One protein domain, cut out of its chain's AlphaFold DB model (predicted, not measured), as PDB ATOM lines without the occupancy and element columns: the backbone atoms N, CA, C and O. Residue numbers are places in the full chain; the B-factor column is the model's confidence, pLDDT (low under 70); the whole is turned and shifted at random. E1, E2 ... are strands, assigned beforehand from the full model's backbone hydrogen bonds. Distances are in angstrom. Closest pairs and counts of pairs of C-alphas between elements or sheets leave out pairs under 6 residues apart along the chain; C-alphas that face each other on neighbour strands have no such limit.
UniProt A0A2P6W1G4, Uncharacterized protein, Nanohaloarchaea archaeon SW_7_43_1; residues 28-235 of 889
ATOM      1  N   THR A  28     -11.600 -26.021  65.542       89.38
ATOM      2  CA  THR A  28     -11.836 -27.271  64.819       89.38
ATOM      3  C   THR A  28     -12.396 -28.299  65.790       89.38
ATOM      4  O   THR A  28     -11.715 -28.702  66.731       89.38
ATOM      5  N   ILE A  29     -13.653 -28.691  65.560       91.00
ATOM      6  CA  ILE A  29     -14.332 -29.782  66.268       91.00
ATOM      7  C   ILE A  29     -14.055 -31.072  65.495       91.00
ATOM      8  O   ILE A  29     -14.455 -31.186  64.336       91.00
ATOM      9  N   THR A  30     -13.440 -32.050  66.147       90.38
ATOM     10  CA  THR A  30     -13.100 -33.353  65.570       90.38
ATOM     11  C   THR A  30     -13.735 -34.449  66.424       90.38
ATOM     12  O   THR A  30     -13.230 -34.710  67.517       90.38
ATOM     13  N   PRO A  31     -14.835 -35.087  65.979       86.44
ATOM     14  CA  PRO A  31     -15.256 -36.373  66.528       86.44
ATOM     15  C   PRO A  31     -14.098 -37.364  66.460       86.44
ATOM     16  O   PRO A  31     -13.324 -37.331  65.500       86.44
ATOM     17  N   LEU A  32     -13.953 -38.196  67.486       85.12
ATOM     18  CA  LEU A  32     -12.961 -39.263  67.481       85.12
ATOM     19  C   LEU A  32     -13.573 -40.542  66.900       85.12
ATOM     20  O   LEU A  32     -14.779 -40.754  67.005       85.12
ATOM     21  N   ASP A  33     -12.728 -41.383  66.315       78.00
ATOM     22  CA  ASP A  33     -13.090 -42.735  65.888       78.00
ATOM     23  C   ASP A  33     -12.794 -43.752  67.019       78.00
ATOM     24  O   ASP A  33     -12.378 -43.393  68.130       78.00
ATOM     25  N   GLU A  34     -12.974 -45.044  66.743       69.12
ATOM     26  CA  GLU A  34     -12.612 -46.127  67.662       69.12
ATOM     27  C   GLU A  34     -11.115 -46.115  68.031       69.12
ATOM     28  O   GLU A  34     -10.268 -45.804  67.188       69.12
ATOM     29  N   PRO A  35     -10.751 -46.467  69.282       66.69
ATOM     30  CA  PRO A  35     -11.611 -46.907  70.392       66.69
ATOM     31  C   PRO A  35     -12.157 -45.758  71.272       66.69
ATOM     32  O   PRO A  35     -12.651 -45.999  72.363       66.69
ATOM     33  N   TYR A  36     -12.051 -44.495  70.852       72.38
ATOM     34  CA  TYR A  36     -12.389 -43.338  71.702       72.38
ATOM     35  C   TYR A  36     -13.842 -42.881  71.570       72.38
ATOM     36  O   TYR A  36     -14.391 -42.246  72.473       72.38
ATOM     37  N   SER A  37     -14.451 -43.139  70.416       67.44
ATOM     38  CA  SER A  37     -15.882 -42.992  70.170       67.44
ATOM     39  C   SER A  37     -16.279 -43.946  69.053       67.44
ATOM     40  O   SER A  37     -15.767 -43.904  67.940       67.44
ATOM     41  N   THR A  38     -17.145 -44.880  69.410       66.19
ATOM     42  CA  THR A  38     -17.396 -46.127  68.685       66.19
ATOM     43  C   THR A  38     -18.234 -45.958  67.426       66.19
ATOM     44  O   THR A  38     -19.152 -45.143  67.401       66.19
ATOM     45  N   GLU A  39     -17.964 -46.711  66.364       67.19
ATOM     46  CA  GLU A  39     -18.716 -46.554  65.117       67.19
ATOM     47  C   GLU A  39     -20.128 -47.154  65.239       67.19
ATOM     48  O   GLU A  39     -21.078 -46.590  64.685       67.19
ATOM     49  N   TYR A  40     -20.272 -48.239  66.012       76.06
ATOM     50  CA  TYR A  40     -21.534 -48.937  66.286       76.06
ATOM     51  C   TYR A  40     -22.000 -48.742  67.737       76.06
ATOM     52  O   TYR A  40     -21.332 -49.161  68.685       76.06
ATOM     53  N   VAL A  41     -23.182 -48.149  67.902       78.12
ATOM     54  CA  VAL A  41     -23.897 -48.038  69.188       78.12
ATOM     55  C   VAL A  41     -25.133 -48.944  69.199       78.12
ATOM     56  O   VAL A  41     -25.686 -49.233  68.134       78.12
ATOM     57  N   GLY A  42     -25.576 -49.376  70.381       73.94
ATOM     58  CA  GLY A  42     -26.890 -50.014  70.545       73.94
ATOM     59  C   GLY A  42     -28.029 -48.994  70.427       73.94
ATOM     60  O   GLY A  42     -27.836 -47.811  70.732       73.94
ATOM     61  N   ASP A  43     -29.211 -49.416  69.979       76.62
ATOM     62  CA  ASP A  43     -30.372 -48.524  69.931       76.62
ATOM     63  C   ASP A  43     -30.918 -48.252  71.347       76.62
ATOM     64  O   ASP A  43     -30.772 -49.060  72.266       76.62
ATOM     65  N   LEU A  44     -31.512 -47.071  71.551       73.75
ATOM     66  CA  LEU A  44     -32.119 -46.614  72.817       73.75
ATOM     67  C   LEU A  44     -31.217 -46.656  74.077       73.75
ATOM     68  O   LEU A  44     -31.710 -46.434  75.183       73.75
ATOM     69  N   THR A  45     -29.912 -46.887  73.916       74.69
ATOM     70  CA  THR A  45     -28.935 -47.119  74.992       74.69
ATOM     71  C   THR A  45     -28.156 -45.836  75.313       74.69
ATOM     72  O   THR A  45     -27.391 -45.364  74.475       74.69
ATOM     73  N   ASP A  46     -28.324 -45.255  76.508       78.69
ATOM     74  CA  ASP A  46     -27.600 -44.032  76.910       78.69
ATOM     75  C   ASP A  46     -26.070 -44.222  76.834       78.69
ATOM     76  O   ASP A  46     -25.530 -45.179  77.385       78.69
ATOM     77  N   SER A  47     -25.364 -43.314  76.149       83.19
ATOM     78  CA  SER A  47     -23.921 -43.415  75.888       83.19
ATOM     79  C   SER A  47     -23.276 -42.041  75.634       83.19
ATOM     80  O   SER A  47     -23.898 -41.154  75.047       83.19
ATOM     81  N   SER A  48     -22.022 -41.840  76.050       87.06
ATOM     82  CA  SER A  48     -21.279 -40.580  75.876       87.06
ATOM     83  C   SER A  48     -20.364 -40.589  74.643       87.06
ATOM     84  O   SER A  48     -19.505 -41.454  74.494       87.06
ATOM     85  N   ARG A  49     -20.470 -39.574  73.776       85.88
ATOM     86  CA  ARG A  49     -19.563 -39.359  72.626       85.88
ATOM     87  C   ARG A  49     -18.469 -38.364  72.969       85.88
ATOM     88  O   ARG A  49     -18.774 -37.311  73.520       85.88
ATOM     89  N   MET A  50     -17.224 -38.658  72.601       89.00
ATOM     90  CA  MET A  50     -16.055 -37.809  72.825       89.00
ATOM     91  C   MET A  50     -15.578 -37.143  71.531       89.00
ATOM     92  O   MET A  50     -15.409 -37.772  70.487       89.00
ATOM     93  N   ILE A  51     -15.299 -35.847  71.626       90.31
ATOM     94  CA  ILE A  51     -14.696 -35.042  70.565       90.31
ATOM     95  C   ILE A  51     -13.395 -34.415  71.074       90.31
ATOM     96  O   ILE A  51     -13.206 -34.234  72.278       90.31
ATOM     97  N   ASN A  52     -12.526 -34.011  70.152       90.81
ATOM     98  CA  ASN A  52     -11.426 -33.082  70.401       90.81
ATOM     99  C   ASN A  52     -11.783 -31.703  69.815       90.81
ATOM    100  O   ASN A  52     -12.197 -31.601  68.657       90.81
ATOM    101  N   LEU A  53     -11.644 -30.646  70.616       91.62
ATOM    102  CA  LEU A  53     -11.760 -29.254  70.203       91.62
ATOM    103  C   LEU A  53     -10.376 -28.597  70.255       91.62
ATOM    104  O   LEU A  53      -9.760 -28.496  71.314       91.62
ATOM    105  N   THR A  54      -9.928 -28.071  69.117       89.81
ATOM    106  CA  THR A  54      -8.661 -27.325  69.007       89.81
ATOM    107  C   THR A  54      -8.895 -25.892  68.533       89.81
ATOM    108  O   THR A  54      -9.788 -25.662  67.718       89.81
ATOM    109  N   ASP A  55      -8.080 -24.934  68.985       88.62
ATOM    110  CA  ASP A  55      -7.895 -23.646  68.298       88.62
ATOM    111  C   ASP A  55      -6.566 -23.687  67.543       88.62
ATOM    112  O   ASP A  55      -5.504 -23.911  68.122       88.62
ATOM    113  N   SER A  56      -6.618 -23.459  66.229       84.81
ATOM    114  CA  SER A  56      -5.431 -23.243  65.390       84.81
ATOM    115  C   SER A  56      -4.393 -24.385  65.396       84.81
ATOM    116  O   SER A  56      -3.283 -24.203  64.895       84.81
ATOM    117  N   GLY A  57      -4.774 -25.568  65.895       80.88
ATOM    118  CA  GLY A  57      -3.954 -26.779  66.003       80.88
ATOM    119  C   GLY A  57      -3.587 -27.195  67.435       80.88
ATOM    120  O   GLY A  57      -3.120 -28.316  67.609       80.88
ATOM    121  N   GLU A  58      -3.822 -26.347  68.439       84.94
ATOM    122  CA  GLU A  58      -3.557 -26.637  69.858       84.94
ATOM    123  C   GLU A  58      -4.871 -26.961  70.608       84.94
ATOM    124  O   GLU A  58      -5.929 -26.464  70.202       84.94
ATOM    125  N   PRO A  59      -4.857 -27.760  71.694       86.69
ATOM    126  CA  PRO A  59      -6.063 -28.085  72.464       86.69
ATOM    127  C   PRO A  59      -6.765 -26.851  73.052       86.69
ATOM    128  O   PRO A  59      -6.126 -25.994  73.664       86.69
ATOM    129  N   ALA A  60      -8.089 -26.757  72.896       85.44
ATOM    130  CA  ALA A  60      -8.863 -25.607  73.362       85.44
ATOM    131  C   ALA A  60      -9.186 -25.703  74.865       85.44
ATOM    132  O   ALA A  60      -9.965 -26.555  75.299       85.44
ATOM    133  N   ASN A  61      -8.625 -24.788  75.655       78.44
ATOM    134  CA  ASN A  61      -8.904 -24.659  77.086       78.44
ATOM    135  C   ASN A  61     -10.359 -24.173  77.327       78.44
ATOM    136  O   ASN A  61     -10.788 -23.217  76.670       78.44
ATOM    137  N   PRO A  62     -11.114 -24.760  78.281       80.62
ATOM    138  CA  PRO A  62     -12.413 -24.247  78.731       80.62
ATOM    139  C   PRO A  62     -12.479 -22.733  78.993       80.62
ATOM    140  O   PRO A  62     -13.479 -22.105  78.640       80.62
ATOM    141  N   ASP A  63     -11.427 -22.134  79.562       80.56
ATOM    142  CA  ASP A  63     -11.375 -20.687  79.822       80.56
ATOM    143  C   ASP A  63     -11.424 -19.862  78.521       80.56
ATOM    144  O   ASP A  63     -12.127 -18.848  78.451       80.56
ATOM    145  N   ASP A  64     -10.728 -20.310  77.472       75.06
ATOM    146  CA  ASP A  64     -10.627 -19.603  76.188       75.06
ATOM    147  C   ASP A  64     -11.940 -19.665  75.387       75.06
ATOM    148  O   ASP A  64     -12.273 -18.720  74.664       75.06
ATOM    149  N   ILE A  65     -12.749 -20.719  75.578       81.19
ATOM    150  CA  ILE A  65     -14.071 -20.844  74.940       81.19
ATOM    151  C   ILE A  65     -15.234 -20.307  75.786       81.19
ATOM    152  O   ILE A  65     -16.383 -20.372  75.353       81.19
ATOM    153  N   SER A  66     -14.971 -19.700  76.948       76.69
ATOM    154  CA  SER A  66     -15.998 -19.134  77.848       76.69
ATOM    155  C   SER A  66     -16.902 -18.053  77.215       76.69
ATOM    156  O   SER A  66     -17.970 -17.734  77.742       76.69
ATOM    157  N   GLY A  67     -16.506 -17.499  76.061       78.44
ATOM    158  CA  GLY A  67     -17.313 -16.603  75.222       78.44
ATOM    159  C   GLY A  67     -18.276 -17.294  74.241       78.44
ATOM    160  O   GLY A  67     -18.980 -16.598  73.507       78.44
ATOM    161  N   PHE A  68     -18.320 -18.628  74.208       83.88
ATOM    162  CA  PHE A  68     -19.082 -19.437  73.254       83.88
ATOM    163  C   PHE A  68     -20.065 -20.382  73.959       83.88
ATOM    164  O   PHE A  68     -19.818 -20.877  75.054       83.88
ATOM    165  N   ASN A  69     -21.171 -20.691  73.285       84.56
ATOM    166  CA  ASN A  69     -22.037 -21.809  73.633       84.56
ATOM    167  C   ASN A  69     -21.547 -23.040  72.863       84.56
ATOM    168  O   ASN A  69     -21.788 -23.134  71.654       84.56
ATOM    169  N   PHE A  70     -20.869 -23.974  73.535       88.75
ATOM    170  CA  PHE A  70     -20.533 -25.265  72.935       88.75
ATOM    171  C   PHE A  70     -21.652 -26.274  73.199       88.75
ATOM    172  O   PHE A  70     -22.002 -26.545  74.347       88.75
ATOM    173  N   THR A  71     -22.251 -26.793  72.130       88.06
ATOM    174  CA  THR A  71     -23.455 -27.630  72.190       88.06
ATOM    175  C   THR A  71     -23.393 -28.793  71.211       88.06
ATOM    176  O   THR A  71     -22.813 -28.658  70.135       88.06
ATOM    177  N   HIS A  72     -24.065 -29.892  71.536       86.81
ATOM    178  CA  HIS A  72     -24.444 -30.923  70.576       86.81
ATOM    179  C   HIS A  72     -25.961 -30.914  70.343       86.81
ATOM    180  O   HIS A  72     -26.742 -30.391  71.145       86.81
ATOM    181  N   LYS A  73     -26.383 -31.502  69.225       85.38
ATOM    182  CA  LYS A  73     -27.767 -31.870  68.931       85.38
ATOM    183  C   LYS A  73     -27.793 -33.203  68.185       85.38
ATOM    184  O   LYS A  73     -27.310 -33.285  67.055       85.38
ATOM    185  N   TYR A  74     -28.446 -34.193  68.776       79.19
ATOM    186  CA  TYR A  74     -28.867 -35.416  68.096       79.19
ATOM    187  C   TYR A  74     -30.237 -35.235  67.400       79.19
ATOM    188  O   TYR A  74     -30.925 -34.237  67.639       79.19
ATOM    189  N   ASP A  75     -30.632 -36.198  66.559       71.56
ATOM    190  CA  ASP A  75     -31.862 -36.225  65.744       71.56
ATOM    191  C   ASP A  75     -31.970 -35.144  64.636       71.56
ATOM    192  O   ASP A  75     -31.851 -33.931  64.843       71.56
ATOM    193  N   ALA A  76     -32.283 -35.607  63.420       52.62
ATOM    194  CA  ALA A  76     -32.409 -34.782  62.217       52.62
ATOM    195  C   ALA A  76     -33.726 -33.977  62.137       52.62
ATOM    196  O   ALA A  76     -33.849 -33.079  61.299       52.62
ATOM    197  N   SER A  77     -34.719 -34.286  62.978       49.12
ATOM    198  CA  SER A  77     -36.097 -33.792  62.861       49.12
ATOM    199  C   SER A  77     -36.508 -32.734  63.898       49.12
ATOM    200  O   SER A  77     -37.269 -31.826  63.553       49.12
ATOM    201  N   GLY A  78     -36.009 -32.791  65.140       59.06
ATOM    202  CA  GLY A  78     -36.548 -31.975  66.239       59.06
ATOM    203  C   GLY A  78     -35.677 -31.775  67.488       59.06
ATOM    204  O   GLY A  78     -35.941 -30.822  68.214       59.06
ATOM    205  N   GLY A  79     -34.625 -32.570  67.707       70.19
ATOM    206  CA  GLY A  79     -33.841 -32.645  68.950       70.19
ATOM    207  C   GLY A  79     -33.362 -31.315  69.548       70.19
ATOM    208  O   GLY A  79     -33.130 -30.330  68.836       70.19
ATOM    209  N   ASN A  80     -33.221 -31.285  70.874       79.19
ATOM    210  CA  ASN A  80     -32.750 -30.112  71.612       79.19
ATOM    211  C   ASN A  80     -31.239 -29.895  71.408       79.19
ATOM    212  O   ASN A  80     -30.501 -30.853  71.195       79.19
ATOM    213  N   LYS A  81     -30.775 -28.642  71.527       82.19
ATOM    214  CA  LYS A  81     -29.354 -28.368  71.789       82.19
ATOM    215  C   LYS A  81     -29.080 -28.600  73.279       82.19
ATOM    216  O   LYS A  81     -29.800 -28.049  74.111       82.19
ATOM    217  N   VAL A  82     -28.045 -29.371  73.590       86.25
ATOM    218  CA  VAL A  82     -27.542 -29.648  74.948       86.25
ATOM    219  C   VAL A  82     -26.068 -29.234  75.000       86.25
ATOM    220  O   VAL A  82     -25.388 -29.284  73.977       86.25
ATOM    221  N   SER A  83     -25.579 -28.754  76.144       86.69
ATOM    222  CA  SER A  83     -24.177 -28.334  76.287       86.69
ATOM    223  C   SER A  83     -23.207 -29.514  76.174       86.69
ATOM    224  O   SER A  83     -23.546 -30.632  76.551       86.69
ATOM    225  N   MET A  84     -21.995 -29.253  75.687       89.25
ATOM    226  CA  MET A  84     -20.870 -30.185  75.834       89.25
ATOM    227  C   MET A  84     -20.341 -30.154  77.274       89.25
ATOM    228  O   MET A  84     -20.314 -29.088  77.894       89.25
ATOM    229  N   GLN A  85     -19.876 -31.295  77.776       89.06
ATOM    230  CA  GLN A  85     -19.144 -31.419  79.040       89.06
ATOM    231  C   GLN A  85     -17.633 -31.479  78.746       89.06
ATOM    232  O   GLN A  85     -17.236 -32.036  77.726       89.06
ATOM    233  N   HIS A  86     -16.775 -30.888  79.581       88.69
ATOM    234  CA  HIS A  86     -15.316 -30.980  79.403       88.69
ATOM    235  C   HIS A  86     -14.773 -32.235  80.094       88.69
ATOM    236  O   HIS A  86     -15.226 -32.558  81.189       88.69
ATOM    237  N   LEU A  87     -13.789 -32.903  79.484       86.50
ATOM    238  CA  LEU A  87     -13.096 -34.050  80.078       86.50
ATOM    239  C   LEU A  87     -11.693 -33.648  80.559       86.50
ATOM    240  O   LEU A  87     -11.427 -33.574  81.755       86.50
ATOM    241  N   SER A  88     -10.797 -33.348  79.621       86.19
ATOM    242  CA  SER A  88      -9.399 -32.962  79.852       86.19
ATOM    243  C   SER A  88      -8.810 -32.373  78.571       86.19
ATOM    244  O   SER A  88      -9.306 -32.678  77.498       86.19
ATOM    245  N   GLU A  89      -7.760 -31.549  78.663       82.75
ATOM    246  CA  GLU A  89      -6.888 -31.119  77.543       82.75
ATOM    247  C   GLU A  89      -7.555 -30.997  76.148       82.75
ATOM    248  O   GLU A  89      -7.128 -31.622  75.180       82.75
ATOM    249  N   GLY A  90      -8.617 -30.189  76.034       86.00
ATOM    250  CA  GLY A  90      -9.324 -29.937  74.766       86.00
ATOM    251  C   GLY A  90     -10.305 -31.030  74.324       86.00
ATOM    252  O   GLY A  90     -11.023 -30.837  73.345       86.00
ATOM    253  N   TYR A  91     -10.404 -32.141  75.049       90.94
ATOM    254  CA  TYR A  91     -11.419 -33.174  74.872       90.94
ATOM    255  C   TYR A  91     -12.708 -32.830  75.623       90.94
ATOM    256  O   TYR A  91     -12.704 -32.407  76.783       90.94
ATOM    257  N   TRP A  92     -13.833 -33.039  74.945       90.81
ATOM    258  CA  TRP A  92     -15.180 -32.782  75.454       90.81
ATOM    259  C   TRP A  92     -16.069 -33.984  75.159       90.81
ATOM    260  O   TRP A  92     -15.875 -34.644  74.139       90.81
ATOM    261  N   TYR A  93     -17.064 -34.235  76.005       90.38
ATOM    262  CA  TYR A  93     -18.041 -35.297  75.796       90.38
ATOM    263  C   TYR A  93     -19.491 -34.798  75.773       90.38
ATOM    264  O   TYR A  93     -19.807 -33.676  76.184       90.38
ATOM    265  N   ALA A  94     -20.363 -35.631  75.215       87.12
ATOM    266  CA  ALA A  94     -21.786 -35.390  75.034       87.12
ATOM    267  C   ALA A  94     -22.572 -36.677  75.278       87.12
ATOM    268  O   ALA A  94     -22.419 -37.640  74.528       87.12
ATOM    269  N   ASP A  95     -23.433 -36.672  76.287       86.44
ATOM    270  CA  ASP A  95     -24.310 -37.801  76.596       86.44
ATOM    271  C   ASP A  95     -25.504 -37.810  75.636       86.44
ATOM    272  O   ASP A  95     -26.207 -36.804  75.490       86.44
ATOM    273  N   ILE A  96     -25.723 -38.941  74.966       85.06
ATOM    274  CA  ILE A  96     -26.801 -39.142  73.999       85.06
ATOM    275  C   ILE A  96     -27.585 -40.416  74.314       85.06
ATOM    276  O   ILE A  96     -27.021 -41.407  74.760       85.06
ATOM    277  N   THR A  97     -28.872 -40.410  73.975       84.12
ATOM    278  CA  THR A  97     -29.661 -41.635  73.794       84.12
ATOM    279  C   THR A  97     -29.838 -41.836  72.285       84.12
ATOM    280  O   THR A  97     -30.578 -41.053  71.668       84.12
ATOM    281  N   PRO A  98     -29.161 -42.811  71.652       80.12
ATOM    282  CA  PRO A  98     -29.407 -43.182  70.267       80.12
ATOM    283  C   PRO A  98     -30.876 -43.579  70.053       80.12
ATOM    284  O   PRO A  98     -31.535 -44.083  70.957       80.12
ATOM    285  N   ASP A  99     -31.418 -43.289  68.875       82.88
ATOM    286  CA  ASP A  99     -32.767 -43.685  68.466       82.88
ATOM    287  C   ASP A  99     -32.795 -43.824  66.939       82.88
ATOM    288  O   ASP A  99     -32.833 -42.830  66.198       82.88
ATOM    289  N   SER A 100     -32.772 -45.065  66.456       79.25
ATOM    290  CA  SER A 100     -32.722 -45.389  65.025       79.25
ATOM    291  C   SER A 100     -33.923 -44.851  64.233       79.25
ATOM    292  O   SER A 100     -33.811 -44.577  63.033       79.25
ATOM    293  N   LEU A 101     -35.058 -44.616  64.902       80.69
ATOM    294  CA  LEU A 101     -36.295 -44.095  64.317       80.69
ATOM    295  C   LEU A 101     -36.300 -42.560  64.211       80.69
ATOM    296  O   LEU A 101     -36.985 -42.012  63.341       80.69
ATOM    297  N   LYS A 102     -35.535 -41.856  65.059       79.31
ATOM    298  CA  LYS A 102     -35.266 -40.408  64.953       79.31
ATOM    299  C   LYS A 102     -34.102 -40.099  63.997       79.31
ATOM    300  O   LYS A 102     -34.084 -39.039  63.366       79.31
ATOM    301  N   GLY A 103     -33.165 -41.033  63.835       82.69
ATOM    302  CA  GLY A 103     -32.067 -40.976  62.865       82.69
ATOM    303  C   GLY A 103     -30.684 -40.851  63.506       82.69
ATOM    304  O   GLY A 103     -30.549 -40.675  64.706       82.69
ATOM    305  N   ASN A 104     -29.628 -40.935  62.695       84.88
ATOM    306  CA  ASN A 104     -28.284 -41.291  63.162       84.88
ATOM    307  C   ASN A 104     -27.235 -40.158  63.154       84.88
ATOM    308  O   ASN A 104     -26.042 -40.439  63.233       84.88
ATOM    309  N   THR A 105     -27.634 -38.889  63.034       85.94
ATOM    310  CA  THR A 105     -26.691 -37.756  62.923       85.94
ATOM    311  C   THR A 105     -26.598 -36.948  64.216       85.94
ATOM    312  O   THR A 105     -27.613 -36.462  64.719       85.94
ATOM    313  N   ILE A 106     -25.374 -36.716  64.698       86.94
ATOM    314  CA  ILE A 106     -25.071 -35.739  65.753       86.94
ATOM    315  C   ILE A 106     -24.496 -34.484  65.097       86.94
ATOM    316  O   ILE A 106     -23.626 -34.556  64.232       86.94
ATOM    317  N   ASN A 107     -24.980 -33.319  65.512       88.50
ATOM    318  CA  ASN A 107     -24.514 -32.015  65.062       88.50
ATOM    319  C   ASN A 107     -23.844 -31.314  66.246       88.50
ATOM    320  O   ASN A 107     -24.531 -30.879  67.172       88.50
ATOM    321  N   TYR A 108     -22.523 -31.186  66.215       89.56
ATOM    322  CA  TYR A 108     -21.777 -30.376  67.172       89.56
ATOM    323  C   TYR A 108     -21.757 -28.923  66.703       89.56
ATOM    324  O   TYR A 108     -21.679 -28.647  65.505       89.56
ATOM    325  N   THR A 109     -21.858 -27.969  67.622       88.88
ATOM    326  CA  THR A 109     -21.880 -26.538  67.306       88.88
ATOM    327  C   THR A 109     -21.267 -25.711  68.431       88.88
ATOM    328  O   THR A 109     -21.818 -25.652  69.532       88.88
ATOM    329  N   LEU A 110     -20.172 -25.021  68.118       88.25
ATOM    330  CA  LEU A 110     -19.556 -23.972  68.923       88.25
ATOM    331  C   LEU A 110     -19.946 -22.614  68.319       88.25
ATOM    332  O   LEU A 110     -19.553 -22.288  67.198       88.25
ATOM    333  N   GLN A 111     -20.745 -21.830  69.044       86.81
ATOM    334  CA  GLN A 111     -21.327 -20.576  68.549       86.81
ATOM    335  C   GLN A 111     -21.083 -19.435  69.536       86.81
ATOM    336  O   GLN A 111     -21.422 -19.566  70.712       86.81
ATOM    337  N   GLU A 112     -20.526 -18.310  69.075       82.81
ATOM    338  CA  GLU A 112     -20.220 -17.172  69.955       82.81
ATOM    339  C   GLU A 112     -21.489 -16.656  70.660       82.81
ATOM    340  O   GLU A 112     -22.511 -16.375  70.024       82.81
ATOM    341  N   THR A 113     -21.431 -16.484  71.983       80.25
ATOM    342  CA  THR A 113     -22.591 -16.161  72.833       80.25
ATOM    343  C   THR A 113     -23.182 -14.769  72.552       80.25
ATOM    344  O   THR A 113     -24.306 -14.476  72.962       80.25
ATOM    345  N   SER A 114     -22.490 -13.919  71.781       73.25
ATOM    346  CA  SER A 114     -23.050 -12.670  71.238       73.25
ATOM    347  C   SER A 114     -24.152 -12.882  70.190       73.25
ATOM    348  O   SER A 114     -24.923 -11.958  69.925       73.25
ATOM    349  N   GLY A 115     -24.224 -14.067  69.571       60.72
ATOM    350  CA  GLY A 115     -25.145 -14.373  68.474       60.72
ATOM    351  C   GLY A 115     -24.823 -13.657  67.156       60.72
ATOM    352  O   GLY A 115     -25.675 -13.611  66.267       60.72
ATOM    353  N   THR A 116     -23.628 -13.064  67.030       56.50
ATOM    354  CA  THR A 116     -23.174 -12.349  65.817       56.50
ATOM    355  C   THR A 116     -21.763 -12.716  65.344       56.50
ATOM    356  O   THR A 116     -21.309 -12.153  64.347       56.50
ATOM    357  N   GLY A 117     -21.082 -13.614  66.059       63.19
ATOM    358  CA  GLY A 117     -19.741 -14.098  65.732       63.19
ATOM    359  C   GLY A 117     -19.721 -15.284  64.772       63.19
ATOM    360  O   GLY A 117     -20.735 -15.630  64.160       63.19
ATOM    361  N   ASP A 118     -18.553 -15.912  64.668       68.81
ATOM    362  CA  ASP A 118     -18.362 -17.137  63.895       68.81
ATOM    363  C   ASP A 118     -19.078 -18.337  64.558       68.81
ATOM    364  O   ASP A 118     -19.187 -18.438  65.785       68.81
ATOM    365  N   GLU A 119     -19.594 -19.249  63.728       80.50
ATOM    366  CA  GLU A 119     -20.270 -20.486  64.141       80.50
ATOM    367  C   GLU A 119     -19.535 -21.676  63.518       80.50
ATOM    368  O   GLU A 119     -19.529 -21.857  62.300       80.50
ATOM    369  N   PHE A 120     -18.902 -22.479  64.371       85.31
ATOM    370  CA  PHE A 120     -18.154 -23.670  63.987       85.31
ATOM    371  C   PHE A 120     -19.023 -24.895  64.253       85.31
ATOM    372  O   PHE A 120     -19.582 -25.041  65.341       85.31
ATOM    373  N   TYR A 121     -19.149 -25.784  63.273       87.88
ATOM    374  CA  TYR A 121     -19.939 -27.002  63.405       87.88
ATOM    375  C   TYR A 121     -19.245 -28.184  62.731       87.88
ATOM    376  O   TYR A 121     -18.526 -28.016  61.746       87.88
ATOM    377  N   ASN A 122     -19.493 -29.382  63.254       88.88
ATOM    378  CA  ASN A 122     -19.147 -30.638  62.596       88.88
ATOM    379  C   ASN A 122     -20.287 -31.648  62.805       88.88
ATOM    380  O   ASN A 122     -21.095 -31.498  63.726       88.88
ATOM    381  N   THR A 123     -20.386 -32.641  61.927       86.38
ATOM    382  CA  THR A 123     -21.481 -33.614  61.896       86.38
ATOM    383  C   THR A 123     -20.940 -35.033  61.905       86.38
ATOM    384  O   THR A 123     -20.257 -35.441  60.968       86.38
ATOM    385  N   GLU A 124     -21.294 -35.786  62.935       87.38
ATOM    386  CA  GLU A 124     -20.969 -37.201  63.098       87.38
ATOM    387  C   GLU A 124     -22.178 -38.050  62.686       87.38
ATOM    388  O   GLU A 124     -23.327 -37.621  62.823       87.38
ATOM    389  N   THR A 125     -21.936 -39.237  62.132       86.06
ATOM    390  CA  THR A 125     -22.989 -40.153  61.671       86.06
ATOM    391  C   THR A 125     -22.750 -41.525  62.279       86.06
ATOM    392  O   THR A 125     -21.844 -42.233  61.853       86.06
ATOM    393  N   LEU A 126     -23.570 -41.882  63.264       83.81
ATOM    394  CA  LEU A 126     -23.498 -43.160  63.968       83.81
ATOM    395  C   LEU A 126     -23.931 -44.312  63.052       83.81
ATOM    396  O   LEU A 126     -24.824 -44.147  62.206       83.81
ATOM    397  N   LYS A 127     -23.372 -45.500  63.271       84.25
ATOM    398  CA  LYS A 127     -24.002 -46.760  62.875       84.25
ATOM    399  C   LYS A 127     -24.690 -47.367  64.095       84.25
ATOM    400  O   LYS A 127     -24.311 -47.101  65.233       84.25
ATOM    401  N   PHE A 128     -25.693 -48.191  63.834       79.81
ATOM    402  CA  PHE A 128     -26.292 -49.048  64.848       79.81
ATOM    403  C   PHE A 128     -25.740 -50.465  64.681       79.81
ATOM    404  O   PHE A 128     -25.583 -50.938  63.541       79.81
ATOM    405  N   GLY A 129     -25.403 -51.095  65.805       76.56
ATOM    406  CA  GLY A 129     -25.149 -52.534  65.882       76.56
ATOM    407  C   GLY A 129     -26.446 -53.337  65.752       76.56
ATOM    408  O   GLY A 129     -27.497 -52.779  65.443       76.56
ATOM    409  N   ASN A 130     -26.379 -54.644  66.008       78.69
ATOM    410  CA  ASN A 130     -27.572 -55.455  66.307       78.69
ATOM    411  C   ASN A 130     -27.663 -55.845  67.794       78.69
ATOM    412  O   ASN A 130     -28.542 -56.621  68.154       78.69
ATOM    413  N   TYR A 131     -26.764 -55.342  68.644       82.25
ATOM    414  CA  TYR A 131     -26.764 -55.602  70.083       82.25
ATOM    415  C   TYR A 131     -26.998 -54.312  70.871       82.25
ATOM    416  O   TYR A 131     -26.425 -53.264  70.563       82.25
ATOM    417  N   SER A 132     -27.785 -54.431  71.932       81.62
ATOM    418  CA  SER A 132     -27.964 -53.426  72.983       81.62
ATOM    419  C   SER A 132     -27.109 -53.792  74.203       81.62
ATOM    420  O   SER A 132     -26.827 -54.972  74.423       81.62
ATOM    421  N   VAL A 133     -26.636 -52.789  74.955       83.62
ATOM    422  CA  VAL A 133     -25.570 -52.951  75.967       83.62
ATOM    423  C   VAL A 133     -25.908 -52.149  77.231       83.62
ATOM    424  O   VAL A 133     -25.653 -50.947  77.283       83.62
ATOM    425  N   GLU A 134     -26.488 -52.783  78.255       84.56
ATOM    426  CA  GLU A 134     -26.925 -52.091  79.484       84.56
ATOM    427  C   GLU A 134     -25.936 -52.292  80.643       84.56
ATOM    428  O   GLU A 134     -25.656 -53.413  81.072       84.56
ATOM    429  N   LEU A 135     -25.423 -51.195  81.211       84.44
ATOM    430  CA  LEU A 135     -24.560 -51.238  82.393       84.44
ATOM    431  C   LEU A 135     -25.380 -51.485  83.673       84.44
ATOM    432  O   LEU A 135     -25.855 -50.557  84.326       84.44
ATOM    433  N   LEU A 136     -25.485 -52.752  84.074       82.69
ATOM    434  CA  LEU A 136     -26.178 -53.181  85.295       82.69
ATOM    435  C   LEU A 136     -25.419 -52.833  86.589       82.69
ATOM    436  O   LEU A 136     -26.002 -52.814  87.678       82.69
ATOM    437  N   SER A 137     -24.103 -52.614  86.519       79.38
ATOM    438  CA  SER A 137     -23.302 -52.187  87.671       79.38
ATOM    439  C   SER A 137     -23.504 -50.706  87.979       79.38
ATOM    440  O   SER A 137     -23.198 -49.854  87.151       79.38
ATOM    441  N   ASN A 138     -23.895 -50.388  89.217       69.62
ATOM    442  CA  ASN A 138     -23.854 -49.022  89.750       69.62
ATOM    443  C   ASN A 138     -22.395 -48.581  89.988       69.62
ATOM    444  O   ASN A 138     -21.928 -48.514  91.128       69.62
ATOM    445  N   THR A 139     -21.667 -48.303  88.904       64.31
ATOM    446  CA  THR A 139     -20.369 -47.625  88.932       64.31
ATOM    447  C   THR A 139     -20.605 -46.158  89.279       64.31
ATOM    448  O   THR A 139     -20.661 -45.295  88.406       64.31
ATOM    449  N   GLY A 140     -20.825 -45.884  90.567       61.88
ATOM    450  CA  GLY A 140     -21.071 -44.529  91.053       61.88
ATOM    451  C   GLY A 140     -19.973 -43.568  90.591       61.88
ATOM    452  O   GLY A 140     -18.810 -43.955  90.505       61.88
ATOM    453  N   THR A 141     -20.337 -42.311  90.329       65.12
ATOM    454  CA  THR A 141     -19.498 -41.324  89.618       65.12
ATOM    455  C   THR A 141     -18.173 -40.960  90.297       65.12
ATOM    456  O   THR A 141     -17.462 -40.114  89.783       65.12
ATOM    457  N   ASN A 142     -17.837 -41.555  91.443       72.62
ATOM    458  CA  ASN A 142     -16.626 -41.301  92.215       72.62
ATOM    459  C   ASN A 142     -15.927 -42.624  92.559       72.62
ATOM    460  O   ASN A 142     -16.225 -43.242  93.585       72.62
ATOM    461  N   LEU A 143     -14.992 -43.048  91.710       80.75
ATOM    462  CA  LEU A 143     -14.209 -44.273  91.883       80.75
ATOM    463  C   LEU A 143     -12.905 -44.012  92.672       80.75
ATOM    464  O   LEU A 143     -12.329 -42.924  92.570       80.75
ATOM    465  N   PRO A 144     -12.412 -44.992  93.457       74.81
ATOM    466  CA  PRO A 144     -11.114 -44.897  94.121       74.81
ATOM    467  C   PRO A 144      -9.973 -45.088  93.100       74.81
ATOM    468  O   PRO A 144      -9.882 -46.170  92.516       74.81
ATOM    469  N   PRO A 145      -9.093 -44.094  92.877       81.19
ATOM    470  CA  PRO A 145      -7.958 -44.256  91.969       81.19
ATOM    471  C   PRO A 145      -6.989 -45.338  92.470       81.19
ATOM    472  O   PRO A 145      -6.706 -45.407  93.667       81.19
ATOM    473  N   GLY A 146      -6.512 -46.198  91.566       79.81
ATOM    474  CA  GLY A 146      -5.700 -47.379  91.893       79.81
ATOM    475  C   GLY A 146      -6.484 -48.533  92.541       79.81
ATOM    476  O   GLY A 146      -5.889 -49.518  92.973       79.81
ATOM    477  N   GLY A 147      -7.813 -48.420  92.651       84.00
ATOM    478  CA  GLY A 147      -8.696 -49.499  93.095       84.00
ATOM    479  C   GLY A 147      -9.214 -50.364  91.940       84.00
ATOM    480  O   GLY A 147      -8.817 -50.210  90.790       84.00
ATOM    481  N   THR A 148     -10.171 -51.245  92.236       86.50
ATOM    482  CA  THR A 148     -10.961 -51.972  91.226       86.50
ATOM    483  C   THR A 148     -12.438 -51.614  91.332       86.50
ATOM    484  O   THR A 148     -12.939 -51.311  92.418       86.50
ATOM    485  N   VAL A 149     -13.156 -51.683  90.211       86.31
ATOM    486  CA  VAL A 149     -14.621 -51.591  90.170       86.31
ATOM    487  C   VAL A 149     -15.210 -52.835  89.504       86.31
ATOM    488  O   VAL A 149     -14.730 -53.283  88.468       86.31
ATOM    489  N   ASN A 150     -16.256 -53.405  90.107       88.38
ATOM    490  CA  ASN A 150     -17.015 -54.498  89.501       88.38
ATOM    491  C   ASN A 150     -17.896 -53.926  88.383       88.38
ATOM    492  O   ASN A 150     -18.904 -53.276  88.671       88.38
ATOM    493  N   VAL A 151     -17.536 -54.187  87.129       89.31
ATOM    494  CA  VAL A 151     -18.364 -53.867  85.961       89.31
ATOM    495  C   VAL A 151     -19.267 -55.066  85.668       89.31
ATOM    496  O   VAL A 151     -18.801 -56.207  85.653       89.31
ATOM    497  N   ARG A 152     -20.565 -54.817  85.457       89.56
ATOM    498  CA  ARG A 152     -21.554 -55.809  85.009       89.56
ATOM    499  C   ARG A 152     -22.373 -55.221  83.866       89.56
ATOM    500  O   ARG A 152     -22.887 -54.112  83.999       89.56
ATOM    501  N   VAL A 153     -22.517 -55.991  82.794       88.88
ATOM    502  CA  VAL A 153     -23.103 -55.567  81.517       88.88
ATOM    503  C   VAL A 153     -24.098 -56.621  81.031       88.88
ATOM    504  O   VAL A 153     -23.738 -57.792  80.938       88.88
ATOM    505  N   ASP A 154     -25.327 -56.218  80.722       88.31
ATOM    506  CA  ASP A 154     -26.265 -57.004  79.910       88.31
ATOM    507  C   ASP A 154     -25.943 -56.781  78.424       88.31
ATOM    508  O   ASP A 154     -25.609 -55.661  78.027       88.31
ATOM    509  N   VAL A 155     -26.036 -57.833  77.612       87.69
ATOM    510  CA  VAL A 155     -25.872 -57.764  76.156       87.69
ATOM    511  C   VAL A 155     -27.032 -58.518  75.521       87.69
ATOM    512  O   VAL A 155     -27.112 -59.739  75.630       87.69
ATOM    513  N   THR A 156     -27.919 -57.802  74.835       85.12
ATOM    514  CA  THR A 156     -29.150 -58.365  74.259       85.12
ATOM    515  C   THR A 156     -29.202 -58.131  72.746       85.12
ATOM    516  O   THR A 156     -29.022 -57.001  72.283       85.12
ATOM    517  N   ASP A 157     -29.472 -59.191  71.978       82.44
ATOM    518  CA  ASP A 157     -29.669 -59.155  70.518       82.44
ATOM    519  C   ASP A 157     -31.013 -58.484  70.174       82.44
ATOM    520  O   ASP A 157     -32.092 -58.946  70.555       82.44
ATOM    521  N   GLU A 158     -30.964 -57.374  69.436       74.44
ATOM    522  CA  GLU A 158     -32.133 -56.568  69.069       74.44
ATOM    523  C   GLU A 158     -33.092 -57.287  68.094       74.44
ATOM    524  O   GLU A 158     -34.250 -56.884  67.948       74.44
ATOM    525  N   TRP A 159     -32.656 -58.351  67.406       75.38
ATOM    526  CA  TRP A 159     -33.486 -59.084  66.441       75.38
ATOM    527  C   TRP A 159     -34.439 -60.088  67.097       75.38
ATOM    528  O   TRP A 159     -35.488 -60.398  66.517       75.38
ATOM    529  N   ASN A 160     -34.094 -60.613  68.276       77.19
ATOM    530  CA  ASN A 160     -34.889 -61.606  69.013       77.19
ATOM    531  C   ASN A 160     -35.260 -61.174  70.446       77.19
ATOM    532  O   ASN A 160     -36.250 -61.690  70.968       77.19
ATOM    533  N   ASN A 161     -34.564 -60.187  71.022       80.31
ATOM    534  CA  ASN A 161     -34.668 -59.752  72.418       80.31
ATOM    535  C   ASN A 161     -34.281 -60.867  73.422       80.31
ATOM    536  O   ASN A 161     -34.908 -61.006  74.473       80.31
ATOM    537  N   GLU A 162     -33.263 -61.665  73.095       81.44
ATOM    538  CA  GLU A 162     -32.654 -62.678  73.966       81.44
ATOM    539  C   GLU A 162     -31.214 -62.245  74.353       81.44
ATOM    540  O   GLU A 162     -30.548 -61.577  73.552       81.44
ATOM    541  N   PRO A 163     -30.698 -62.624  75.542       82.50
ATOM    542  CA  PRO A 163     -29.317 -62.331  75.929       82.50
ATOM    543  C   PRO A 163     -28.294 -63.075  75.058       82.50
ATOM    544  O   PRO A 163     -28.361 -64.301  74.913       82.50
ATOM    545  N   GLU A 164     -27.313 -62.344  74.535       83.12
ATOM    546  CA  GLU A 164     -26.150 -62.890  73.835       83.12
ATOM    547  C   GLU A 164     -25.151 -63.480  74.844       83.12
ATOM    548  O   GLU A 164     -24.969 -62.963  75.948       83.12
ATOM    549  N   LYS A 165     -24.515 -64.594  74.468       78.31
ATOM    550  CA  LYS A 165     -23.572 -65.350  75.315       78.31
ATOM    551  C   LYS A 165     -22.283 -65.747  74.592       78.31
ATOM    552  O   LYS A 165     -21.358 -66.216  75.245       78.31
ATOM    553  N   GLY A 166     -22.212 -65.559  73.270       76.31
ATOM    554  CA  GLY A 166     -21.018 -65.793  72.449       76.31
ATOM    555  C   GLY A 166     -20.203 -64.536  72.120       76.31
ATOM    556  O   GLY A 166     -19.183 -64.636  71.446       76.31
ATOM    557  N   ALA A 167     -20.628 -63.347  72.559       83.25
ATOM    558  CA  ALA A 167     -19.870 -62.117  72.330       83.25
ATOM    559  C   ALA A 167     -18.661 -61.989  73.276       83.25
ATOM    560  O   ALA A 167     -18.756 -62.303  74.461       83.25
ATOM    561  N   THR A 168     -17.557 -61.444  72.766       87.94
ATOM    562  CA  THR A 168     -16.445 -60.908  73.567       87.94
ATOM    563  C   THR A 168     -16.848 -59.524  74.080       87.94
ATOM    564  O   THR A 168     -17.261 -58.676  73.282       87.94
ATOM    565  N   VAL A 169     -16.707 -59.261  75.384       89.88
ATOM    566  CA  VAL A 169     -17.074 -57.970  75.999       89.88
ATOM    567  C   VAL A 169     -15.876 -57.377  76.733       89.88
ATOM    568  O   VAL A 169     -15.365 -57.974  77.670       89.88
ATOM    569  N   ASN A 170     -15.434 -56.186  76.335       91.50
ATOM    570  CA  ASN A 170     -14.239 -55.521  76.858       91.50
ATOM    571  C   ASN A 170     -14.582 -54.196  77.541       91.50
ATOM    572  O   ASN A 170     -15.297 -53.383  76.959       91.50
ATOM    573  N   ALA A 171     -14.018 -53.939  78.722       92.38
ATOM    574  CA  ALA A 171     -14.192 -52.695  79.469       92.38
ATOM    575  C   ALA A 171     -12.852 -51.988  79.741       92.38
ATOM    576  O   ALA A 171     -11.863 -52.632  80.084       92.38
ATOM    577  N   TYR A 172     -12.814 -50.661  79.589       92.12
ATOM    578  CA  TYR A 172     -11.606 -49.844  79.793       92.12
ATOM    579  C   TYR A 172     -11.930 -48.373  80.063       92.12
ATOM    580  O   TYR A 172     -12.982 -47.868  79.676       92.12
ATOM    581  N   PHE A 173     -10.996 -47.651  80.683       91.38
ATOM    582  CA  PHE A 173     -11.118 -46.207  80.907       91.38
ATOM    583  C   PHE A 173     -10.319 -45.396  79.875       91.38
ATOM    584  O   PHE A 173      -9.205 -45.768  79.506       91.38
ATOM    585  N   THR A 174     -10.840 -44.238  79.463       89.75
ATOM    586  CA  THR A 174     -10.093 -43.239  78.676       89.75
ATOM    587  C   THR A 174     -10.126 -41.854  79.307       89.75
ATOM    588  O   THR A 174     -11.161 -41.433  79.825       89.75
ATOM    589  N   ASN A 175      -9.024 -41.114  79.188       87.62
ATOM    590  CA  ASN A 175      -8.977 -39.667  79.396       87.62
ATOM    591  C   ASN A 175      -8.352 -39.035  78.141       87.62
ATOM    592  O   ASN A 175      -7.173 -39.251  77.850       87.62
ATOM    593  N   GLY A 176      -9.170 -38.350  77.336       85.12
ATOM    594  CA  GLY A 176      -8.797 -37.975  75.971       85.12
ATOM    595  C   GLY A 176      -8.367 -39.198  75.151       85.12
ATOM    596  O   GLY A 176      -8.991 -40.254  75.220       85.12
ATOM    597  N   THR A 177      -7.252 -39.095  74.425       83.69
ATOM    598  CA  THR A 177      -6.667 -40.230  73.684       83.69
ATOM    599  C   THR A 177      -5.843 -41.200  74.542       83.69
ATOM    600  O   THR A 177      -5.209 -42.101  73.997       83.69
ATOM    601  N   LYS A 178      -5.790 -41.044  75.873       84.94
ATOM    602  CA  LYS A 178      -5.107 -42.009  76.744       84.94
ATOM    603  C   LYS A 178      -6.059 -43.143  77.115       84.94
ATOM    604  O   LYS A 178      -6.940 -42.953  77.951       84.94
ATOM    605  N   ILE A 179      -5.828 -44.317  76.535       86.62
ATOM    606  CA  ILE A 179      -6.460 -45.583  76.924       86.62
ATOM    607  C   ILE A 179      -5.738 -46.127  78.170       86.62
ATOM    608  O   ILE A 179      -4.510 -46.060  78.259       86.62
ATOM    609  N   HIS A 180      -6.499 -46.620  79.142       88.00
ATOM    610  CA  HIS A 180      -6.008 -47.423  80.263       88.00
ATOM    611  C   HIS A 180      -6.192 -48.926  79.973       88.00
ATOM    612  O   HIS A 180      -6.550 -49.306  78.865       88.00
ATOM    613  N   GLU A 181      -5.871 -49.786  80.936       88.62
ATOM    614  CA  GLU A 181      -5.941 -51.244  80.787       88.62
ATOM    615  C   GLU A 181      -7.308 -51.723  80.264       88.62
ATOM    616  O   GLU A 181      -8.353 -51.221  80.685       88.62
ATOM    617  N   ILE A 182      -7.274 -52.666  79.316       89.81
ATOM    618  CA  ILE A 182      -8.463 -53.264  78.704       89.81
ATOM    619  C   ILE A 182      -8.703 -54.611  79.367       89.81
ATOM    620  O   ILE A 182      -7.873 -55.509  79.269       89.81
ATOM    621  N   GLN A 183      -9.845 -54.724  80.038       92.12
ATOM    622  CA  GLN A 183     -10.249 -55.902  80.783       92.12
ATOM    623  C   GLN A 183     -11.409 -56.591  80.065       92.12
ATOM    624  O   GLN A 183     -12.490 -56.011  79.932       92.12
ATOM    625  N   GLU A 184     -11.217 -57.843  79.655       92.00
ATOM    626  CA  GLU A 184     -12.326 -58.674  79.189       92.00
ATOM    627  C   GLU A 184     -13.251 -59.032  80.370       92.00
ATOM    628  O   GLU A 184     -12.797 -59.270  81.498       92.00
ATOM    629  N   LEU A 185     -14.560 -59.009  80.119       89.62
ATOM    630  CA  LEU A 185     -15.615 -59.395  81.047       89.62
ATOM    631  C   LEU A 185     -16.053 -60.826  80.720       89.62
ATOM    632  O   LEU A 185     -16.435 -61.104  79.587       89.62
ATOM    633  N   GLY A 186     -16.047 -61.721  81.706       85.69
ATOM    634  CA  GLY A 186     -16.470 -63.108  81.507       85.69
ATOM    635  C   GLY A 186     -17.994 -63.264  81.523       85.69
ATOM    636  O   GLY A 186     -18.690 -62.536  82.233       85.69
ATOM    637  N   ASN A 187     -18.515 -64.249  80.785       81.00
ATOM    638  CA  ASN A 187     -19.873 -64.774  80.970       81.00
ATOM    639  C   ASN A 187     -19.777 -66.041  81.835       81.00
ATOM    640  O   ASN A 187     -19.301 -67.072  81.364       81.00
ATOM    641  N   GLN A 188     -20.161 -65.965  83.112       65.06
ATOM    642  CA  GLN A 188     -20.037 -67.103  84.030       65.06
ATOM    643  C   GLN A 188     -21.213 -68.075  83.858       65.06
ATOM    644  O   GLN A 188     -22.357 -67.720  84.138       65.06
ATOM    645  N   ASP A 189     -20.919 -69.302  83.418       51.16
ATOM    646  CA  ASP A 189     -21.836 -70.456  83.359       51.16
ATOM    647  C   ASP A 189     -23.233 -70.166  82.782       51.16
ATOM    648  O   ASP A 189     -24.262 -70.680  83.234       51.16
ATOM    649  N   GLY A 190     -23.276 -69.338  81.736       54.09
ATOM    650  CA  GLY A 190     -24.508 -69.006  81.034       54.09
ATOM    651  C   GLY A 190     -25.408 -68.027  81.788       54.09
ATOM    652  O   GLY A 190     -26.630 -68.070  81.597       54.09
ATOM    653  N   SER A 191     -24.841 -67.128  82.597       61.62
ATOM    654  CA  SER A 191     -25.538 -65.955  83.131       61.62
ATOM    655  C   SER A 191     -26.183 -65.093  82.031       61.62
ATOM    656  O   SER A 191     -25.892 -65.210  80.840       61.62
ATOM    657  N   GLU A 192     -27.112 -64.223  82.429       76.25
ATOM    658  CA  GLU A 192     -27.778 -63.247  81.541       76.25
ATOM    659  C   GLU A 192     -26.949 -61.956  81.362       76.25
ATOM    660  O   GLU A 192     -27.386 -61.018  80.717       76.25
ATOM    661  N   TYR A 193     -25.746 -61.899  81.940       85.56
ATOM    662  CA  TYR A 193     -24.847 -60.746  81.910       85.56
ATOM    663  C   TYR A 193     -23.382 -61.199  81.856       85.56
ATOM    664  O   TYR A 193     -23.055 -62.329  82.231       85.56
ATOM    665  N   TYR A 194     -22.509 -60.261  81.500       89.50
ATOM    666  CA  TYR A 194     -21.052 -60.338  81.584       89.50
ATOM    667  C   TYR A 194     -20.540 -59.556  82.805       89.50
ATOM    668  O   TYR A 194     -21.142 -58.546  83.187       89.50
ATOM    669  N   ASN A 195     -19.440 -59.982  83.437       91.19
ATOM    670  CA  ASN A 195     -18.818 -59.254  84.551       91.19
ATOM    671  C   ASN A 195     -17.297 -59.459  84.697       91.19
ATOM    672  O   ASN A 195     -16.748 -60.487  84.319       91.19
ATOM    673  N   SER A 196     -16.619 -58.472  85.297       90.44
ATOM    674  CA  SER A 196     -15.247 -58.588  85.829       90.44
ATOM    675  C   SER A 196     -14.917 -57.418  86.776       90.44
ATOM    676  O   SER A 196     -15.708 -56.483  86.937       90.44
ATOM    677  N   LYS A 197     -13.739 -57.463  87.405       89.75
ATOM    678  CA  LYS A 197     -13.113 -56.335  88.111       89.75
ATOM    679  C   LYS A 197     -12.236 -55.565  87.129       89.75
ATOM    680  O   LYS A 197     -11.276 -56.122  86.619       89.75
ATOM    681  N   VAL A 198     -12.531 -54.288  86.908       90.00
ATOM    682  CA  VAL A 198     -11.736 -53.406  86.040       90.00
ATOM    683  C   VAL A 198     -10.882 -52.481  86.909       90.00
ATOM    684  O   VAL A 198     -11.390 -51.897  87.872       90.00
ATOM    685  N   ASN A 199      -9.595 -52.349  86.582       89.62
ATOM    686  CA  ASN A 199      -8.650 -51.500  87.313       89.62
ATOM    687  C   ASN A 199      -8.939 -50.008  87.075       89.62
ATOM    688  O   ASN A 199      -9.050 -49.544  85.939       89.62
ATOM    689  N   VAL A 200      -9.066 -49.244  88.161       87.69
ATOM    690  CA  VAL A 200      -9.379 -47.810  88.145       87.69
ATOM    691  C   VAL A 200      -8.075 -46.999  88.067       87.69
ATOM    692  O   VAL A 200      -7.191 -47.210  88.896       87.69
ATOM    693  N   PRO A 201      -7.939 -46.037  87.137       87.31
ATOM    694  CA  PRO A 201      -6.736 -45.214  86.976       87.31
ATOM    695  C   PRO A 201      -6.196 -44.562  88.263       87.31
ATOM    696  O   PRO A 201      -6.955 -43.961  89.014       87.31
ATOM    697  N   ASP A 202      -4.872 -44.572  88.465       83.06
ATOM    698  CA  ASP A 202      -4.191 -44.046  89.675       83.06
ATOM    699  C   ASP A 202      -4.253 -42.518  89.880       83.06
ATOM    700  O   ASP A 202      -3.700 -41.992  90.851       83.06
ATOM    701  N   VAL A 203      -4.842 -41.767  88.946       80.25
ATOM    702  CA  VAL A 203      -4.842 -40.297  88.987       80.25
ATOM    703  C   VAL A 203      -6.062 -39.815  89.760       80.25
ATOM    704  O   VAL A 203      -7.178 -40.226  89.469       80.25
ATOM    705  N   TYR A 204      -5.850 -38.934  90.733       78.44
ATOM    706  CA  TYR A 204      -6.891 -38.330  91.569       78.44
ATOM    707  C   TYR A 204      -7.567 -37.152  90.848       78.44
ATOM    708  O   TYR A 204      -6.986 -36.575  89.927       78.44
ATOM    709  N   ASP A 205      -8.767 -36.784  91.292       75.12
ATOM    710  CA  ASP A 205      -9.535 -35.603  90.869       75.12
ATOM    711  C   ASP A 205      -9.642 -35.451  89.336       75.12
ATOM    712  O   ASP A 205      -9.469 -34.364  88.781       75.12
ATOM    713  N   THR A 206      -9.866 -36.571  88.635       82.25
ATOM    714  CA  THR A 206      -9.800 -36.662  87.167       82.25
ATOM    715  C   THR A 206     -11.039 -37.352  86.596       82.25
ATOM    716  O   THR A 206     -11.383 -38.468  86.983       82.25
ATOM    717  N   SER A 207     -11.698 -36.718  85.625       85.88
ATOM    718  CA  SER A 207     -12.814 -37.321  84.889       85.88
ATOM    719  C   SER A 207     -12.308 -38.299  83.816       85.88
ATOM    720  O   SER A 207     -11.360 -38.011  83.083       85.88
ATOM    721  N   TYR A 208     -12.966 -39.445  83.686       89.69
ATOM    722  CA  TYR A 208     -12.709 -40.497  82.703       89.69
ATOM    723  C   TYR A 208     -14.012 -40.883  81.998       89.69
ATOM    724  O   TYR A 208     -15.102 -40.707  82.536       89.69
ATOM    725  N   LEU A 209     -13.898 -41.475  80.812       89.62
ATOM    726  CA  LEU A 209     -14.983 -42.241  80.202       89.62
ATOM    727  C   LEU A 209     -14.681 -43.732  80.374       89.62
ATOM    728  O   LEU A 209     -13.626 -44.190  79.936       89.62
ATOM    729  N   LEU A 210     -15.583 -44.467  81.023       90.88
ATOM    730  CA  LEU A 210     -15.633 -45.927  81.012       90.88
ATOM    731  C   LEU A 210     -16.296 -46.362  79.706       90.88
ATOM    732  O   LEU A 210     -17.460 -46.041  79.481       90.88
ATOM    733  N   HIS A 211     -15.576 -47.096  78.869       89.44
ATOM    734  CA  HIS A 211     -16.113 -47.738  77.674       89.44
ATOM    735  C   HIS A 211     -16.365 -49.212  77.943       89.44
ATOM    736  O   HIS A 211     -15.615 -49.856  78.677       89.44
ATOM    737  N   VAL A 212     -17.403 -49.734  77.304       89.25
ATOM    738  CA  VAL A 212     -17.751 -51.148  77.212       89.25
ATOM    739  C   VAL A 212     -18.000 -51.441  75.736       89.25
ATOM    740  O   VAL A 212     -18.951 -50.919  75.156       89.25
ATOM    741  N   ASN A 213     -17.157 -52.274  75.131       88.25
ATOM    742  CA  ASN A 213     -17.266 -52.688  73.735       88.25
ATOM    743  C   ASN A 213     -17.652 -54.166  73.656       88.25
ATOM    744  O   ASN A 213     -17.048 -55.003  74.324       88.25
ATOM    745  N   VAL A 214     -18.621 -54.479  72.805       86.88
ATOM    746  CA  VAL A 214     -19.139 -55.822  72.534       86.88
ATOM    747  C   VAL A 214     -18.808 -56.171  71.088       86.88
ATOM    748  O   VAL A 214     -19.171 -55.419  70.186       86.88
ATOM    749  N   THR A 215     -18.155 -57.309  70.857       84.00
ATOM    750  CA  THR A 215     -17.865 -57.822  69.507       84.00
ATOM    751  C   THR A 215     -18.175 -59.315  69.443       84.00
ATOM    752  O   THR A 215     -17.552 -60.094  70.168       84.00
ATOM    753  N   ASN A 216     -19.085 -59.739  68.566       75.31
ATOM    754  CA  ASN A 216     -19.274 -61.153  68.237       75.31
ATOM    755  C   ASN A 216     -18.646 -61.449  66.861       75.31
ATOM    756  O   ASN A 216     -18.974 -60.807  65.859       75.31
ATOM    757  N   LYS A 217     -17.707 -62.402  66.831       60.69
ATOM    758  CA  LYS A 217     -16.933 -62.792  65.639       60.69
ATOM    759  C   LYS A 217     -17.498 -64.020  64.916       60.69
ATOM    760  O   LYS A 217     -16.974 -64.360  63.857       60.69
ATOM    761  N   ASP A 218     -18.508 -64.688  65.471       57.25
ATOM    762  CA  ASP A 218     -19.004 -65.952  64.924       57.25
ATOM    763  C   ASP A 218     -19.885 -65.741  63.672       57.25
ATOM    764  O   ASP A 218     -20.656 -64.781  63.550       57.25
ATOM    765  N   ASP A 219     -19.704 -66.601  62.671       52.25
ATOM    766  CA  ASP A 219     -19.865 -66.193  61.269       52.25
ATOM    767  C   ASP A 219     -21.323 -66.243  60.760       52.25
ATOM    768  O   ASP A 219     -21.856 -67.310  60.441       52.25
ATOM    769  N   SER A 220     -21.986 -65.079  60.656       53.47
ATOM    770  CA  SER A 220     -23.026 -64.787  59.631       53.47
ATOM    771  C   SER A 220     -23.694 -63.406  59.751       53.47
ATOM    772  O   SER A 220     -24.277 -62.920  58.772       53.47
ATOM    773  N   ILE A 221     -23.657 -62.776  60.928       54.56
ATOM    774  CA  ILE A 221     -24.357 -61.514  61.216       54.56
ATOM    775  C   ILE A 221     -23.512 -60.316  60.755       54.56
ATOM    776  O   ILE A 221     -22.310 -60.252  60.985       54.56
ATOM    777  N   LYS A 222     -24.135 -59.335  60.088       54.47
ATOM    778  CA  LYS A 222     -23.478 -58.061  59.738       54.47
ATOM    779  C   LYS A 222     -23.798 -57.001  60.778       54.47
ATOM    780  O   LYS A 222     -24.979 -56.786  61.029       54.47
ATOM    781  N   ASN A 223     -22.775 -56.288  61.252       60.97
ATOM    782  CA  ASN A 223     -22.834 -55.343  62.376       60.97
ATOM    783  C   ASN A 223     -23.015 -56.066  63.729       60.97
ATOM    784  O   ASN A 223     -23.880 -55.708  64.526       60.97
ATOM    785  N   SER A 224     -22.224 -57.111  63.974       65.81
ATOM    786  CA  SER A 224     -22.170 -57.866  65.236       65.81
ATOM    787  C   SER A 224     -21.325 -57.167  66.321       65.81
ATOM    788  O   SER A 224     -20.774 -57.815  67.209       65.81
ATOM    789  N   ASP A 225     -21.257 -55.837  66.258       76.69
ATOM    790  CA  ASP A 225     -20.490 -54.971  67.147       76.69
ATOM    791  C   ASP A 225     -21.436 -53.951  67.793       76.69
ATOM    792  O   ASP A 225     -22.333 -53.420  67.129       76.69
ATOM    793  N   ALA A 226     -21.242 -53.664  69.078       79.88
ATOM    794  CA  ALA A 226     -21.981 -52.639  69.813       79.88
ATOM    795  C   ALA A 226     -21.150 -52.081  70.969       79.88
ATOM    796  O   ALA A 226     -20.081 -52.594  71.301       79.88
ATOM    797  N   SER A 227     -21.621 -51.001  71.589       78.75
ATOM    798  CA  SER A 227     -20.864 -50.335  72.645       78.75
ATOM    799  C   SER A 227     -21.693 -49.385  73.503       78.75
ATOM    800  O   SER A 227     -22.750 -48.896  73.095       78.75
ATOM    801  N   PHE A 228     -21.146 -49.102  74.680       84.25
ATOM    802  CA  PHE A 228     -21.676 -48.220  75.707       84.25
ATOM    803  C   PHE A 228     -20.520 -47.417  76.328       84.25
ATOM    804  O   PHE A 228     -19.445 -47.965  76.574       84.25
ATOM    805  N   THR A 229     -20.735 -46.131  76.613       87.38
ATOM    806  CA  THR A 229     -19.721 -45.247  77.209       87.38
ATOM    807  C   THR A 229     -20.349 -44.404  78.318       87.38
ATOM    808  O   THR A 229     -21.383 -43.782  78.094       87.38
ATOM    809  N   HIS A 230     -19.725 -44.341  79.498       86.75
ATOM    810  CA  HIS A 230     -20.247 -43.646  80.682       86.75
ATOM    811  C   HIS A 230     -19.186 -42.757  81.351       86.75
ATOM    812  O   HIS A 230     -18.042 -43.194  81.490       86.75
ATOM    813  N   PRO A 231     -19.524 -41.541  81.815       86.94
ATOM    814  CA  PRO A 231     -18.579 -40.688  82.517       86.94
ATOM    815  C   PRO A 231     -18.431 -41.119  83.980       86.94
ATOM    816  O   PRO A 231     -19.410 -41.337  84.690       86.94
ATOM    817  N   VAL A 232     -17.190 -41.194  84.452       87.69
ATOM    818  CA  VAL A 232     -16.846 -41.405  85.865       87.69
ATOM    819  C   VAL A 232     -15.795 -40.386  86.289       87.69
ATOM    820  O   VAL A 232     -15.057 -39.860  85.461       87.69
ATOM    821  N   GLU A 233     -15.676 -40.129  87.582       84.50
ATOM    822  CA  GLU A 233     -14.620 -39.296  88.152       84.50
ATOM    823  C   GLU A 233     -13.825 -40.132  89.155       84.50
ATOM    824  O   GLU A 233     -14.375 -40.985  89.858       84.50
ATOM    825  N   THR A 234     -12.516 -39.920  89.224       78.62
ATOM    826  CA  THR A 234     -11.691 -40.414  90.326       78.62
ATOM    827  C   THR A 234     -11.570 -39.331  91.387       78.62
ATOM    828  O   THR A 234     -11.374 -38.163  91.069       78.62
ATOM    829  N   SER A 235     -11.645 -39.718  92.659       69.19
ATOM    830  CA  SER A 235     -11.502 -38.792  93.791       69.19
ATOM    831  C   SER A 235     -10.940 -39.533  95.004       69.19
ATOM    832  O   SER A 235     -11.338 -40.683  95.230       69.19
TER     833      SER A 235
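This is residues 28 to 235 of the 889 residues of an uncharacterized protein of Nanohaloarchaea archaeon SW_7_43_1 (UniProt A0A2P6W1G4). Two lobes sit end to end, each a small strongly or mildly twisted sandwich of one four-stranded and one three-stranded sheet: E11 E10 E13 E14 over E8 E9 E12 in one, E1 E2 E5 E4 over E3 E6 E7 in the other. The lobes join where E2 and E4 come up to E14 and E13. The printed part has 208 residues with no named helix and fourteen named strands, E1 to E14 in order; the class is all strand, with 96 residues, under half, in named elements. Each sheet is antiparallel in the order given. The whole is compact, with a radius of gyration of the C-alphas of 17.7 A and spans of 60 by 41 by 25 A.

Begin with E13, residues 206 to 215, 28.7 A long, and E14, residues 225 to 234, 28.8 A, which ends at C-alpha 234 (-11.691, -40.414, 90.326). Beside E13 find E10, residues 168 to 175, 23.3 A, then E11, residues 183 to 185. The sheet facing them holds E8, residues 131 to 135, E9, residues 148 to 157, 28.8 A, and E12, residues 194 to 199. In the other lobe, find C-alpha 28 at (-11.836, -27.271, 64.819), where E1, residues 28 to 31, begins; E2, residues 47 to 55, runs 26.6 A, and E5 is residues 91 to 96, E4 residues 85 to 88. Then look for E3, residues 68 to 73, E6, residues 105 to 112, 22.7 A, and E7, residues 119 to 125, 20.0 A.

In the hairpin E13 and E14, look at N 210 and O 230, 2.8 A apart. E10 and E13 have N 170 and O 213 at 2.8 A. This strongly twisted sheet is face to face with E8 E9 E12, 7.2 A centre to centre, the strands at 28 degrees; there, N 151 of E9 and O 196 of E12 are 2.9 A apart. It also faces E1 E2 E5 E4 at 9.7 A, in a stack of sheets, face to face in turn; the closest C-alphas of E2 and E14 are those of Ser 47 and Thr 229, 4.8 A. N 49 of E2 and O 94 of E5 are 2.8 A apart. E1 E2 E5 E4 faces E3 E6 E7 at 9.2 A, where N 108 of E6 and O 122 of E7 are 2.9 A apart.

The C-alphas farthest apart, of Thr 116 and Asp 189, are 60.7 A apart. The printed part has no cut. The long links are E1 to E2, E2 to E3, E3 to E4 and E8 to E9. Mean pLDDT of the printed part is 81.0; 29 residues are under 70, among them 217 to 224.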